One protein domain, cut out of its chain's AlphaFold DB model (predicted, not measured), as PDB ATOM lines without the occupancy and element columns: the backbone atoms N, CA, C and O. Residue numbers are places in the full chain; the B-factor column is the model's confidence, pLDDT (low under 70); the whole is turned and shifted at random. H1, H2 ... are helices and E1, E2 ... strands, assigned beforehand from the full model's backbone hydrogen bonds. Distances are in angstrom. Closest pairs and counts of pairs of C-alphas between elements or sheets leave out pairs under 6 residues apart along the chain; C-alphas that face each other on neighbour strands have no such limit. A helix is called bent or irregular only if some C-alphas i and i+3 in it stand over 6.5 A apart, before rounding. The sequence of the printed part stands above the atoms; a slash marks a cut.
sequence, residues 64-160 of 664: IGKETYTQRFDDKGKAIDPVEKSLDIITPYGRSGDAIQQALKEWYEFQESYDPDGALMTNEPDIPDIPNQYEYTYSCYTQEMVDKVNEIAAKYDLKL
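What this domain is: This is residues 64 to 160 of the 664 residues of an uncharacterized protein of Clostridiales bacterium (UniProt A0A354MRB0). Two helices, H1 and H4, pack side by side and run opposite ways, and a long bent hairpin of two strands, E1 and E2, reaches away from H1 as an arm. Past the end of H1, the chain swings round in a wide loop through the short helices H2 and H3 and comes back into H4. The arm makes much of the length of this loose, flat model, which spans 49 by 38 by 19 A with a radius of gyration of the C-alphas of 17.4 A. The printed part has 97 residues, with two named strands and four named helices in the order E1, E2, H1, H2, H3, H4; the sheet, E1 - E2, is antiparallel and the class is mixed.

How they stand to each other: E1, residues 64 to 73, and E2, residues 79 to 90, form a hairpin, antiparallel at 163 degrees. N 67 and O 87 are within hydrogen-bond range at 2.9 A, as are N 83 and O 71 at 2.9 A. E1 bends by 55 degrees at residue 70 and E2 by 83 degrees at residue 82. The closest C-alphas of E1 and H1, residues 99 to 114, are those of Ile 64 and Lys 105, 5.1 A apart. E2 and H1 are near each other, with 5 pairs of C-alphas within 10 A. H2, residues 119 to 122, is apart from H1. H3, residues 132 to 138, is close to but not clearly touching H4, residues 143 to 156, at a steep tilt of 60 degrees; their closest C-alphas, those of Tyr 134 and Val 146, are 6.4 A apart. H1 and H4 touch at a shallow tilt of 24 degrees, opposite ways; their closest C-alphas are those of Ala 99 and Tyr 156, 5.4 A apart. H1 and H3 are apart. Every O i to N i+4 pair is within hydrogen-bond range in H1, H3 and H4; H2 is too short for such a pair.

Where its parts are: E1 begins at C-alpha 64, (-5.539, -40.288, 19.281), and is 26.6 A from first to last C-alpha; E2 is 27.9 A. H1 begins at C-alpha 99, (-16.132, -43.546, 14.218), and is 22.2 A long. H2 has 4 residues and H3 has 7. H4 is 20.1 A long and ends at C-alpha 156, (-19.699, -46.227, 17.259).

The domain as a whole: The two C-alphas farthest apart are those of Lys 78 and Asp 129, 49.4 A. The printed part has no cut, and no link is long. The mean pLDDT of the printed part is 85.0; residues 76 to 77, residue 79 and residues 122 to 128 are under 70.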
ATOM      1  N   ILE A  64      -4.534 -40.042  18.235       89.75
ATOM      2  CA  ILE A  64      -5.539 -40.288  19.281       89.75
ATOM      3  C   ILE A  64      -5.121 -39.711  20.637       89.75
ATOM      4  O   ILE A  64      -5.977 -39.464  21.489       89.75
ATOM      5  N   GLY A  65      -3.836 -39.405  20.822       87.31
ATOM      6  CA  GLY A  65      -3.306 -38.892  22.079       87.31
ATOM      7  C   GLY A  65      -1.850 -38.448  21.984       87.31
ATOM      8  O   GLY A  65      -1.234 -38.480  20.919       87.31
ATOM      9  N   LYS A  66      -1.301 -38.013  23.120       88.81
ATOM     10  CA  LYS A  66       0.117 -37.674  23.267       88.81
ATOM     11  C   LYS A  66       0.654 -38.226  24.574       88.81
ATOM     12  O   LYS A  66      -0.004 -38.106  25.603       88.81
ATOM     13  N   GLU A  67       1.872 -38.736  24.527       85.19
ATOM     14  CA  GLU A  67       2.638 -39.182  25.688       85.19
ATOM     15  C   GLU A  67       3.895 -38.314  25.817       85.19
ATOM     16  O   GLU A  67       4.396 -37.783  24.820       85.19
ATOM     17  N   THR A  68       4.390 -38.109  27.038       86.12
ATOM     18  CA  THR A  68       5.639 -37.379  27.298       86.12
ATOM     19  C   THR A  68       6.750 -38.341  27.679       86.12
ATOM     20  O   THR A  68       6.526 -39.230  28.494       86.12
ATOM     21  N   TYR A  69       7.953 -38.122  27.154       82.25
ATOM     22  CA  TYR A  69       9.137 -38.891  27.518       82.25
ATOM     23  C   TYR A  69      10.345 -37.980  27.723       82.25
ATOM     24  O   TYR A  69      10.473 -36.920  27.107       82.25
ATOM     25  N   THR A  70      11.276 -38.436  28.554       85.00
ATOM     26  CA  THR A  70      12.538 -37.738  28.783       85.00
ATOM     27  C   THR A  70      13.597 -38.217  27.787       85.00
ATOM     28  O   THR A  70      14.148 -39.311  27.926       85.00
ATOM     29  N   GLN A  71      13.945 -37.379  26.813       78.25
ATOM     30  CA  GLN A  71      15.069 -37.615  25.912       78.25
ATOM     31  C   GLN A  71      16.395 -37.362  26.640       78.25
ATOM     32  O   GLN A  71      16.592 -36.306  27.242       78.25
ATOM     33  N   ARG A  72      17.319 -38.327  26.577       81.62
ATOM     34  CA  ARG A  72      18.644 -38.256  27.231       81.62
ATOM     35  C   ARG A  72      19.823 -38.297  26.259       81.62
ATOM     36  O   ARG A  72      20.956 -38.081  26.680       81.62
ATOM     37  N   PHE A  73      19.560 -38.549  24.982       76.06
ATOM     38  CA  PHE A  73      20.562 -38.631  23.924       76.06
ATOM     39  C   PHE A  73      20.107 -37.815  22.710       76.06
ATOM     40  O   PHE A  73      18.903 -37.739  22.443       76.06
ATOM     41  N   ASP A  74      21.049 -37.178  22.013       75.75
ATOM     42  CA  ASP A  74      20.788 -36.535  20.723       75.75
ATOM     43  C   ASP A  74      20.639 -37.563  19.586       75.75
ATOM     44  O   ASP A  74      20.667 -38.775  19.799       75.75
ATOM     45  N   ASP A  75      20.440 -37.074  18.363       70.31
ATOM     46  CA  ASP A  75      20.270 -37.865  17.139       70.31
ATOM     47  C   ASP A  75      21.522 -38.659  16.729       70.31
ATOM     48  O   ASP A  75      21.439 -39.511  15.845       70.31
ATOM     49  N   LYS A  76      22.664 -38.423  17.385       69.31
ATOM     50  CA  LYS A  76      23.928 -39.148  17.190       69.31
ATOM     51  C   LYS A  76      24.311 -40.008  18.397       69.31
ATOM     52  O   LYS A  76      25.456 -40.443  18.503       69.31
ATOM     53  N   GLY A  77      23.378 -40.239  19.322       67.31
ATOM     54  CA  GLY A  77      23.589 -41.090  20.493       67.31
ATOM     55  C   GLY A  77      24.490 -40.472  21.557       67.31
ATOM     56  O   GLY A  77      24.919 -41.156  22.490       67.31
ATOM     57  N   LYS A  78      24.785 -39.171  21.471       70.69
ATOM     58  CA  LYS A  78      25.557 -38.472  22.493       70.69
ATOM     59  C   LYS A  78      24.629 -38.028  23.615       70.69
ATOM     60  O   LYS A  78      23.570 -37.452  23.384       70.69
ATOM     61  N   ALA A  79      25.058 -38.266  24.852       66.12
ATOM     62  CA  ALA A  79      24.317 -37.837  26.029       66.12
ATOM     63  C   ALA A  79      24.095 -36.313  26.022       66.12
ATOM     64  O   ALA A  79      25.040 -35.532  25.855       66.12
ATOM     65  N   ILE A  80      22.848 -35.913  26.246       82.44
ATOM     66  CA  ILE A  80      22.417 -34.525  26.411       82.44
ATOM     67  C   ILE A  80      21.791 -34.337  27.790       82.44
ATOM     68  O   ILE A  80      21.416 -35.302  28.460       82.44
ATOM     69  N   ASP A  81      21.664 -33.080  28.215       85.31
ATOM     70  CA  ASP A  81      20.837 -32.771  29.378       85.31
ATOM     71  C   ASP A  81      19.405 -33.279  29.128       85.31
ATOM     72  O   ASP A  81      18.901 -33.096  28.020       85.31
ATOM     73  N   PRO A  82      18.745 -33.914  30.117       87.38
ATOM     74  CA  PRO A  82      17.400 -34.448  29.944       87.38
ATOM     75  C   PRO A  82      16.415 -33.398  29.409       87.38
ATOM     76  O   PRO A  82      16.206 -32.361  30.043       87.38
ATOM     77  N   VAL A  83      15.797 -33.676  28.258       86.69
ATOM     78  CA  VAL A  83      14.780 -32.819  27.633       86.69
ATOM     79  C   VAL A  83      13.453 -33.560  27.579       86.69
ATOM     80  O   VAL A  83      13.373 -34.659  27.042       86.69
ATOM     81  N   GLU A  84      12.392 -32.935  28.082       88.88
ATOM     82  CA  GLU A  84      11.033 -33.454  27.921       88.88
ATOM     83  C   GLU A  84      10.563 -33.284  26.472       88.88
ATOM     84  O   GLU A  84      10.559 -32.180  25.912       88.88
ATOM     85  N   LYS A  85      10.166 -34.398  25.868       84.94
ATOM     86  CA  LYS A  85       9.645 -34.513  24.509       84.94
ATOM     87  C   LYS A  85       8.267 -35.160  24.551       84.94
ATOM     88  O   LYS A  85       7.854 -35.704  25.570       84.94
ATOM     89  N   SER A  86       7.539 -35.072  23.443       84.44
ATOM     90  CA  SER A  86       6.223 -35.688  23.315       84.44
ATOM     91  C   SER A  86       6.177 -36.578  22.083       84.44
ATOM     92  O   SER A  86       6.650 -36.171  21.025       84.44
ATOM     93  N   LEU A  87       5.616 -37.773  22.248       88.06
ATOM     94  CA  LEU A  87       5.245 -38.679  21.170       88.06
ATOM     95  C   LEU A  87       3.752 -38.520  20.906       88.06
ATOM     96  O   LEU A  87       2.962 -38.377  21.842       88.06
ATOM     97  N   ASP A  88       3.366 -38.545  19.639       90.31
ATOM     98  CA  ASP A  88       1.972 -38.708  19.253       90.31
ATOM     99  C   ASP A  88       1.640 -40.201  19.269       90.31
ATOM    100  O   ASP A  88       2.386 -41.035  18.753       90.31
ATOM    101  N   ILE A  89       0.512 -40.528  19.884       88.56
ATOM    102  CA  ILE A  89      -0.075 -41.859  19.826       88.56
ATOM    103  C   ILE A  89      -0.991 -41.849  18.617       88.56
ATOM    104  O   ILE A  89      -1.999 -41.137  18.622       88.56
ATOM    105  N   ILE A  90      -0.633 -42.581  17.570       87.44
ATOM    106  CA  ILE A  90      -1.445 -42.676  16.364       87.44
ATOM    107  C   ILE A  90      -2.142 -44.027  16.301       87.44
ATOM    108  O   ILE A  90      -1.596 -45.049  16.719       87.44
ATOM    109  N   THR A  91      -3.341 -44.028  15.735       83.44
ATOM    110  CA  THR A  91      -3.940 -45.256  15.229       83.44
ATOM    111  C   THR A  91      -3.785 -45.289  13.714       83.44
ATOM    112  O   THR A  91      -4.124 -44.308  13.056       83.44
ATOM    113  N   PRO A  92      -3.317 -46.399  13.131       71.12
ATOM    114  CA  PRO A  92      -3.311 -46.574  11.680       71.12
ATOM    115  C   PRO A  92      -4.728 -46.646  11.072       71.12
ATOM    116  O   PRO A  92      -4.872 -46.730   9.855       71.12
ATOM    117  N   TYR A  93      -5.783 -46.624  11.896       77.75
ATOM    118  CA  TYR A  93      -7.148 -46.953  11.502       77.75
ATOM    119  C   TYR A  93      -8.087 -45.742  11.614       77.75
ATOM    120  O   TYR A  93      -8.701 -45.484  12.651       77.75
ATOM    121  N   GLY A  94      -8.231 -45.021  10.500       76.44
ATOM    122  CA  GLY A  94      -9.188 -43.923  10.328       76.44
ATOM    123  C   GLY A  94      -8.653 -42.529  10.667       76.44
ATOM    124  O   GLY A  94      -7.574 -42.350  11.224       76.44
ATOM    125  N   ARG A  95      -9.426 -41.510  10.284       81.88
ATOM    126  CA  ARG A  95      -9.104 -40.089  10.460       81.88
ATOM    127  C   ARG A  95      -9.790 -39.497  11.687       81.88
ATOM    128  O   ARG A  95     -10.781 -40.014  12.196       81.88
ATOM    129  N   SER A  96      -9.311 -38.333  12.108       80.06
ATOM    130  CA  SER A  96      -9.914 -37.527  13.163       80.06
ATOM    131  C   SER A  96     -11.379 -37.235  12.846       80.06
ATOM    132  O   SER A  96     -11.706 -36.603  11.840       80.06
ATOM    133  N   GLY A  97     -12.261 -37.706  13.724       79.81
ATOM    134  CA  GLY A  97     -13.708 -37.598  13.553       79.81
ATOM    135  C   GLY A  97     -14.373 -38.841  12.959       79.81
ATOM    136  O   GLY A  97     -15.591 -38.960  13.090       79.81
ATOM    137  N   ASP A  98     -13.621 -39.798  12.415       86.88
ATOM    138  CA  ASP A  98     -14.169 -41.096  12.024       86.88
ATOM    139  C   ASP A  98     -14.580 -41.898  13.266       86.88
ATOM    140  O   ASP A  98     -13.976 -41.789  14.337       86.88
ATOM    141  N   ALA A  99     -15.621 -42.720  13.125       89.19
ATOM    142  CA  ALA A  99     -16.132 -43.546  14.218       89.19
ATOM    143  C   ALA A  99     -15.062 -44.520  14.744       89.19
ATOM    144  O   ALA A  99     -14.876 -44.630  15.953       89.19
ATOM    145  N   ILE A 100     -14.308 -45.149  13.838       89.94
ATOM    146  CA  ILE A 100     -13.226 -46.091  14.158       89.94
ATOM    147  C   ILE A 100     -12.079 -45.432  14.944       89.94
ATOM    148  O   ILE A 100     -11.623 -45.978  15.944       89.94
ATOM    149  N   GLN A 101     -11.678 -44.213  14.570       89.44
ATOM    150  CA  GLN A 101     -10.613 -43.481  15.259       89.44
ATOM    151  C   GLN A 101     -11.051 -43.047  16.663       89.44
ATOM    152  O   GLN A 101     -10.284 -43.161  17.618       89.44
ATOM    153  N   GLN A 102     -12.303 -42.599  16.811       91.31
ATOM    154  CA  GLN A 102     -12.863 -42.241  18.115       91.31
ATOM    155  C   GLN A 102     -13.032 -43.461  19.028       91.31
ATOM    156  O   GLN A 102     -12.751 -43.363  20.222       91.31
ATOM    157  N   ALA A 103     -13.449 -44.602  18.473       92.88
ATOM    158  CA  ALA A 103     -13.544 -45.868  19.192       92.88
ATOM    159  C   ALA A 103     -12.181 -46.311  19.737       92.88
ATOM    160  O   ALA A 103     -12.061 -46.628  20.919       92.88
ATOM    161  N   LEU A 104     -11.141 -46.263  18.903       91.12
ATOM    162  CA  LEU A 104      -9.780 -46.623  19.303       91.12
ATOM    163  C   LEU A 104      -9.196 -45.666  20.327       91.12
ATOM    164  O   LEU A 104      -8.514 -46.100  21.248       91.12
ATOM    165  N   LYS A 105      -9.500 -44.373  20.206       91.75
ATOM    166  CA  LYS A 105      -9.127 -43.399  21.224       91.75
ATOM    167  C   LYS A 105      -9.740 -43.740  22.583       91.75
ATOM    168  O   LYS A 105      -9.025 -43.749  23.577       91.75
ATOM    169  N   GLU A 106     -11.042 -44.012  22.630       93.75
ATOM    170  CA  GLU A 106     -11.720 -44.361  23.882       93.75
ATOM    171  C   GLU A 106     -11.207 -45.683  24.464       93.75
ATOM    172  O   GLU A 106     -11.058 -45.800  25.680       93.75
ATOM    173  N   TRP A 107     -10.908 -46.660  23.607       93.12
ATOM    174  CA  TRP A 107     -10.318 -47.927  24.028       93.12
ATOM    175  C   TRP A 107      -8.924 -47.736  24.624       93.12
ATOM    176  O   TRP A 107      -8.677 -48.186  25.739       93.12
ATOM    177  N   TYR A 108      -8.061 -46.980  23.943       90.31
ATOM    178  CA  TYR A 108      -6.726 -46.637  24.432       90.31
ATOM    179  C   TYR A 108      -6.784 -45.897  25.779       90.31
ATOM    180  O   TYR A 108      -6.111 -46.280  26.730       90.31
ATOM    181  N   GLU A 109      -7.637 -44.873  25.908       91.62
ATOM    182  CA  GLU A 109      -7.817 -44.127  27.167       91.62
ATOM    183  C   GLU A 109      -8.325 -45.018  28.315       91.62
ATOM    184  O   GLU A 109      -7.944 -44.828  29.475       91.62
ATOM    185  N   PHE A 110      -9.177 -46.000  28.009       93.31
ATOM    186  CA  PHE A 110      -9.609 -46.993  28.984       93.31
ATOM    187  C   PHE A 110      -8.444 -47.887  29.421       93.31
ATOM    188  O   PHE A 110      -8.204 -47.994  30.620       93.31
ATOM    189  N   GLN A 111      -7.685 -48.465  28.485       88.94
ATOM    190  CA  GLN A 111      -6.552 -49.344  28.800       88.94
ATOM    191  C   GLN A 111      -5.512 -48.645  29.689       88.94
ATOM    192  O   GLN A 111      -5.126 -49.189  30.723       88.94
ATOM    193  N   GLU A 112      -5.147 -47.405  29.357       87.69
ATOM    194  CA  GLU A 112      -4.165 -46.609  30.110       87.69
ATOM    195  C   GLU A 112      -4.608 -46.271  31.544       87.69
ATOM    196  O   GLU A 112      -3.781 -45.961  32.401       87.69
ATOM    197  N   SER A 113      -5.915 -46.287  31.821       91.31
ATOM    198  CA  SER A 113      -6.461 -45.957  33.144       91.31
ATOM    199  C   SER A 113      -6.934 -47.169  33.946       91.31
ATOM    200  O   SER A 113      -7.047 -47.060  35.168       91.31
ATOM    201  N   TYR A 114      -7.209 -48.294  33.283       91.69
ATOM    202  CA  TYR A 114      -7.823 -49.471  33.889       91.69
ATOM    203  C   TYR A 114      -6.825 -50.340  34.662       91.69
ATOM    204  O   TYR A 114      -7.051 -50.618  35.838       91.69
ATOM    205  N   ASP A 115      -5.719 -50.726  34.021       87.38
ATOM    206  CA  ASP A 115      -4.668 -51.568  34.617       87.38
ATOM    207  C   ASP A 115      -3.270 -51.055  34.223       87.38
ATOM    208  O   ASP A 115      -2.551 -51.701  33.458       87.38
ATOM    209  N   PRO A 116      -2.876 -49.854  34.691       82.81
ATOM    210  CA  PRO A 116      -1.651 -49.192  34.239       82.81
ATOM    211  C   PRO A 116      -0.364 -49.943  34.617       82.81
ATOM    212  O   PRO A 116       0.679 -49.695  34.013       82.81
ATOM    213  N   ASP A 117      -0.402 -50.819  35.626       82.44
ATOM    214  CA  ASP A 117       0.732 -51.639  36.066       82.44
ATOM    215  C   ASP A 117       0.627 -53.117  35.648       82.44
ATOM    216  O   ASP A 117       1.524 -53.899  35.970       82.44
ATOM    217  N   GLY A 118      -0.417 -53.503  34.902       80.44
ATOM    218  CA  GLY A 118      -0.613 -54.877  34.427       80.44
ATOM    219  C   GLY A 118      -0.849 -55.889  35.556       80.44
ATOM    220  O   GLY A 118      -0.614 -57.094  35.386       80.44
ATOM    221  N   ALA A 119      -1.239 -55.424  36.746       83.12
ATOM    222  CA  ALA A 119      -1.387 -56.275  37.916       83.12
ATOM    223  C   ALA A 119      -2.567 -57.245  37.772       83.12
ATOM    224  O   ALA A 119      -2.542 -58.331  38.356       83.12
ATOM    225  N   LEU A 120      -3.599 -56.891  37.002       80.62
ATOM    226  CA  LEU A 120      -4.758 -57.760  36.785       80.62
ATOM    227  C   LEU A 120      -4.460 -58.891  35.794       80.62
ATOM    228  O   LEU A 120      -5.089 -59.939  35.881       80.62
ATOM    229  N   MET A 121      -3.475 -58.713  34.910       75.00
ATOM    230  CA  MET A 121      -3.020 -59.748  33.972       75.00
ATOM    231  C   MET A 121      -2.163 -60.836  34.648       75.00
ATOM    232  O   MET A 121      -2.159 -61.982  34.212       75.00
ATOM    233  N   THR A 122      -1.412 -60.485  35.699       67.50
ATOM    234  CA  THR A 122      -0.399 -61.364  36.326       67.50
ATOM    235  C   THR A 122      -0.848 -62.018  37.630       67.50
ATOM    236  O   THR A 122      -0.261 -63.013  38.060       67.50
ATOM    237  N   ASN A 123      -1.877 -61.478  38.284       59.09
ATOM    238  CA  ASN A 123      -2.466 -62.121  39.448       59.09
ATOM    239  C   ASN A 123      -3.328 -63.302  38.976       59.09
ATOM    240  O   ASN A 123      -4.403 -63.098  38.423       59.09
ATOM    241  N   GLU A 124      -2.888 -64.533  39.253       56.59
ATOM    242  CA  GLU A 124      -3.711 -65.747  39.153       56.59
ATOM    243  C   GLU A 124      -4.628 -65.907  40.389       56.59
ATOM    244  O   GLU A 124      -4.271 -66.580  41.364       56.59
ATOM    245  N   PRO A 125      -5.839 -65.329  40.386       47.84
ATOM    246  CA  PRO A 125      -6.959 -66.008  41.021       47.84
ATOM    247  C   PRO A 125      -8.144 -66.062  40.054       47.84
ATOM    248  O   PRO A 125      -8.666 -65.021  39.671       47.84
ATOM    249  N   ASP A 126      -8.578 -67.274  39.696       55.41
ATOM    250  CA  ASP A 126      -9.826 -67.543  38.965       55.41
ATOM    251  C   ASP A 126     -10.108 -66.533  37.829       55.41
ATOM    252  O   ASP A 126     -11.133 -65.845  37.850       55.41
ATOM    253  N   ILE A 127      -9.190 -66.415  36.853       56.62
ATOM    254  CA  ILE A 127      -9.438 -65.622  35.638       56.62
ATOM    255  C   ILE A 127     -10.742 -66.165  35.023       56.62
ATOM    256  O   ILE A 127     -10.823 -67.368  34.751       56.62
ATOM    257  N   PRO A 128     -11.797 -65.340  34.872       58.69
ATOM    258  CA  PRO A 128     -13.014 -65.767  34.196       58.69
ATOM    259  C   PRO A 128     -12.658 -66.301  32.808       58.69
ATOM    260  O   PRO A 128     -11.786 -65.736  32.162       58.69
ATOM    261  N   ASP A 129     -13.334 -67.352  32.344       77.31
ATOM    262  CA  ASP A 129     -13.169 -67.891  30.987       77.31
ATOM    263  C   ASP A 129     -13.572 -66.810  29.960       77.31
ATOM    264  O   ASP A 129     -14.757 -66.647  29.641       77.31
ATOM    265  N   ILE A 130     -12.612 -65.974  29.544       86.62
ATOM    266  CA  ILE A 130     -12.822 -64.914  28.558       86.62
ATOM    267  C   ILE A 130     -12.967 -65.598  27.199       86.62
ATOM    268  O   ILE A 130     -12.121 -66.405  26.829       86.62
ATOM    269  N   PRO A 131     -14.015 -65.299  26.412       88.75
ATOM    270  CA  PRO A 131     -14.148 -65.921  25.105       88.75
ATOM    271  C   PRO A 131     -12.959 -65.566  24.200       88.75
ATOM    272  O   PRO A 131     -12.645 -64.384  24.049       88.75
ATOM    273  N   ASN A 132     -12.390 -66.571  23.523       88.56
ATOM    274  CA  ASN A 132     -11.228 -66.465  22.622       88.56
ATOM    275  C   ASN A 132     -11.255 -65.250  21.680       88.56
ATOM    276  O   ASN A 132     -10.216 -64.670  21.391       88.56
ATOM    277  N   GLN A 133     -12.435 -64.858  21.185       92.19
ATOM    278  CA  GLN A 133     -12.594 -63.665  20.350       92.19
ATOM    279  C   GLN A 133     -12.046 -62.411  21.041       92.19
ATOM    280  O   GLN A 133     -11.285 -61.665  20.436       92.19
ATOM    281  N   TYR A 134     -12.422 -62.179  22.299       92.69
ATOM    282  CA  TYR A 134     -12.001 -61.000  23.052       92.69
ATOM    283  C   TYR A 134     -10.561 -61.116  23.545       92.69
ATOM    284  O   TYR A 134      -9.848 -60.116  23.541       92.69
ATOM    285  N   GLU A 135     -10.131 -62.317  23.931       88.38
ATOM    286  CA  GLU A 135      -8.757 -62.568  24.365       88.38
ATOM    287  C   GLU A 135      -7.765 -62.366  23.213       88.38
ATOM    288  O   GLU A 135      -6.891 -61.512  23.303       88.38
ATOM    289  N   TYR A 136      -7.927 -63.080  22.096       86.88
ATOM    290  CA  TYR A 136      -6.934 -63.074  21.018       86.88
ATOM    291  C   TYR A 136      -7.044 -61.878  20.066       86.88
ATOM    292  O   TYR A 136      -6.050 -61.513  19.453       86.88
ATOM    293  N   THR A 137      -8.218 -61.250  19.930       90.19
ATOM    294  CA  THR A 137      -8.398 -60.123  18.984       90.19
ATOM    295  C   THR A 137      -8.265 -58.759  19.655       90.19
ATOM    296  O   THR A 137      -7.818 -57.793  19.041       90.19
ATOM    297  N   TYR A 138      -8.683 -58.662  20.920       90.94
ATOM    298  CA  TYR A 138      -8.763 -57.398  21.658       90.94
ATOM    299  C   TYR A 138      -7.925 -57.401  22.942       90.94
ATOM    300  O   TYR A 138      -8.003 -56.444  23.715       90.94
ATOM    301  N   SER A 139      -7.145 -58.461  23.184       88.94
ATOM    302  CA  SER A 139      -6.274 -58.617  24.357       88.94
ATOM    303  C   SER A 139      -7.014 -58.443  25.687       88.94
ATOM    304  O   SER A 139      -6.476 -57.890  26.646       88.94
ATOM    305  N   CYS A 140      -8.281 -58.863  25.748       90.25
ATOM    306  CA  CYS A 140      -9.090 -58.776  26.960       90.25
ATOM    307  C   CYS A 140      -8.747 -59.912  27.925       90.25
ATOM    308  O   CYS A 140      -8.824 -61.077  27.554       90.25
ATOM    309  N   TYR A 141      -8.475 -59.574  29.183       88.31
ATOM    310  CA  TYR A 141      -8.231 -60.542  30.262       88.31
ATOM    311  C   TYR A 141      -9.170 -60.346  31.466       88.31
ATOM    312  O   TYR A 141      -9.092 -61.076  32.452       88.31
ATOM    313  N   THR A 142     -10.105 -59.391  31.397       88.69
ATOM    314  CA  THR A 142     -11.177 -59.217  32.391       88.69
ATOM    315  C   THR A 142     -12.540 -59.042  31.719       88.69
ATOM    316  O   THR A 142     -12.641 -58.560  30.589       88.69
ATOM    317  N   GLN A 143     -13.622 -59.381  32.428       90.69
ATOM    318  CA  GLN A 143     -14.985 -59.150  31.929       90.69
ATOM    319  C   GLN A 143     -15.276 -57.656  31.701       90.69
ATOM    320  O   GLN A 143     -16.038 -57.308  30.807       90.69
ATOM    321  N   GLU A 144     -14.657 -56.760  32.471       92.88
ATOM    322  CA  GLU A 144     -14.838 -55.315  32.302       92.88
ATOM    323  C   GLU A 144     -14.223 -54.815  30.988       92.88
ATOM    324  O   GLU A 144     -14.825 -53.981  30.314       92.88
ATOM    325  N   MET A 145     -13.083 -55.380  30.569       92.81
ATOM    326  CA  MET A 145     -12.521 -55.133  29.238       92.81
ATOM    327  C   MET A 145     -13.478 -55.601  28.134       92.81
ATOM    328  O   MET A 145     -13.745 -54.850  27.197       92.81
ATOM    329  N   VAL A 146     -14.059 -56.800  28.276       94.38
ATOM    330  CA  VAL A 146     -15.054 -57.344  27.330       94.38
ATOM    331  C   VAL A 146     -16.280 -56.434  27.229       94.38
ATOM    332  O   VAL A 146     -16.730 -56.090  26.133       94.38
ATOM    333  N   ASP A 147     -16.821 -56.013  28.371       96.12
ATOM    334  CA  ASP A 147     -17.973 -55.115  28.432       96.12
ATOM    335  C   ASP A 147     -17.646 -53.761  27.787       96.12
ATOM    336  O   ASP A 147     -18.478 -53.212  27.058       96.12
ATOM    337  N   LYS A 148     -16.420 -53.257  27.978       96.75
ATOM    338  CA  LYS A 148     -15.960 -52.004  27.378       96.75
ATOM    339  C   LYS A 148     -15.806 -52.100  25.860       96.75
ATOM    340  O   LYS A 148     -16.259 -51.196  25.160       96.75
ATOM    341  N   VAL A 149     -15.242 -53.190  25.337       96.56
ATOM    342  CA  VAL A 149     -15.177 -53.443  23.886       96.56
ATOM    343  C   VAL A 149     -16.583 -53.441  23.280       96.56
ATOM    344  O   VAL A 149     -16.828 -52.765  22.280       96.56
ATOM    345  N   ASN A 150     -17.539 -54.125  23.919       97.50
ATOM    346  CA  ASN A 150     -18.935 -54.153  23.474       97.50
ATOM    347  C   ASN A 150     -19.610 -52.774  23.536       97.50
ATOM    348  O   ASN A 150     -20.346 -52.405  22.619       97.50
ATOM    349  N   GLU A 151     -19.365 -52.006  24.602       98.12
ATOM    350  CA  GLU A 151     -19.866 -50.638  24.752       98.12
ATOM    351  C   GLU A 151     -19.370 -49.743  23.610       98.12
ATOM    352  O   GLU A 151     -20.176 -49.074  22.959       98.12
ATOM    353  N   ILE A 152     -18.059 -49.750  23.350       97.06
ATOM    354  CA  ILE A 152     -17.420 -48.938  22.311       97.06
ATOM    355  C   ILE A 152     -17.951 -49.335  20.932       97.06
ATOM    356  O   ILE A 152     -18.405 -48.471  20.178       97.06
ATOM    357  N   ALA A 153     -17.967 -50.631  20.614       96.81
ATOM    358  CA  ALA A 153     -18.460 -51.118  19.330       96.81
ATOM    359  C   ALA A 153     -19.920 -50.697  19.083       96.81
ATOM    360  O   ALA A 153     -20.239 -50.141  18.032       96.81
ATOM    361  N   ALA A 154     -20.796 -50.845  20.084       97.75
ATOM    362  CA  ALA A 154     -22.190 -50.417  19.984       97.75
ATOM    363  C   ALA A 154     -22.345 -48.889  19.868       97.75
ATOM    364  O   ALA A 154     -23.201 -48.406  19.125       97.75
ATOM    365  N   LYS A 155     -21.530 -48.116  20.595       98.12
ATOM    366  CA  LYS A 155     -21.559 -46.646  20.586       98.12
ATOM    367  C   LYS A 155     -21.190 -46.063  19.223       98.12
ATOM    368  O   LYS A 155     -21.769 -45.052  18.824       98.12
ATOM    369  N   TYR A 156     -20.240 -46.691  18.536       95.94
ATOM    370  CA  TYR A 156     -19.699 -46.227  17.259       95.94
ATOM    371  C   TYR A 156     -20.250 -46.980  16.037       95.94
ATOM    372  O   TYR A 156     -19.809 -46.705  14.924       95.94
ATOM    373  N   ASP A 157     -21.243 -47.860  16.227       96.50
ATOM    374  CA  ASP A 157     -21.858 -48.694  15.176       96.50
ATOM    375  C   ASP A 157     -20.828 -49.553  14.415       96.50
ATOM    376  O   ASP A 157     -20.860 -49.684  13.192       96.50
ATOM    377  N   LEU A 158     -19.877 -50.118  15.164       95.38
ATOM    378  CA  LEU A 158     -18.817 -50.978  14.652       95.38
ATOM    379  C   LEU A 158     -19.141 -52.445  14.923       95.38
ATOM    380  O   LEU A 158     -19.636 -52.815  15.990       95.38
ATOM    381  N   LYS A 159     -18.819 -53.302  13.958       95.94
ATOM    382  CA  LYS A 159     -18.873 -54.757  14.125       95.94
ATOM    383  C   LYS A 159     -17.597 -55.250  14.803       95.94
ATOM    384  O   LYS A 159     -16.535 -54.665  14.621       95.94
ATOM    385  N   LEU A 160     -17.694 -56.341  15.553       95.69
ATOM    386  CA  LEU A 160     -16.518 -56.987  16.133       95.69
ATOM    387  C   LEU A 160     -15.898 -57.969  15.137       95.69
ATOM    388  O   LEU A 160     -16.615 -58.640  14.392       95.69
TER     389      LEU A 160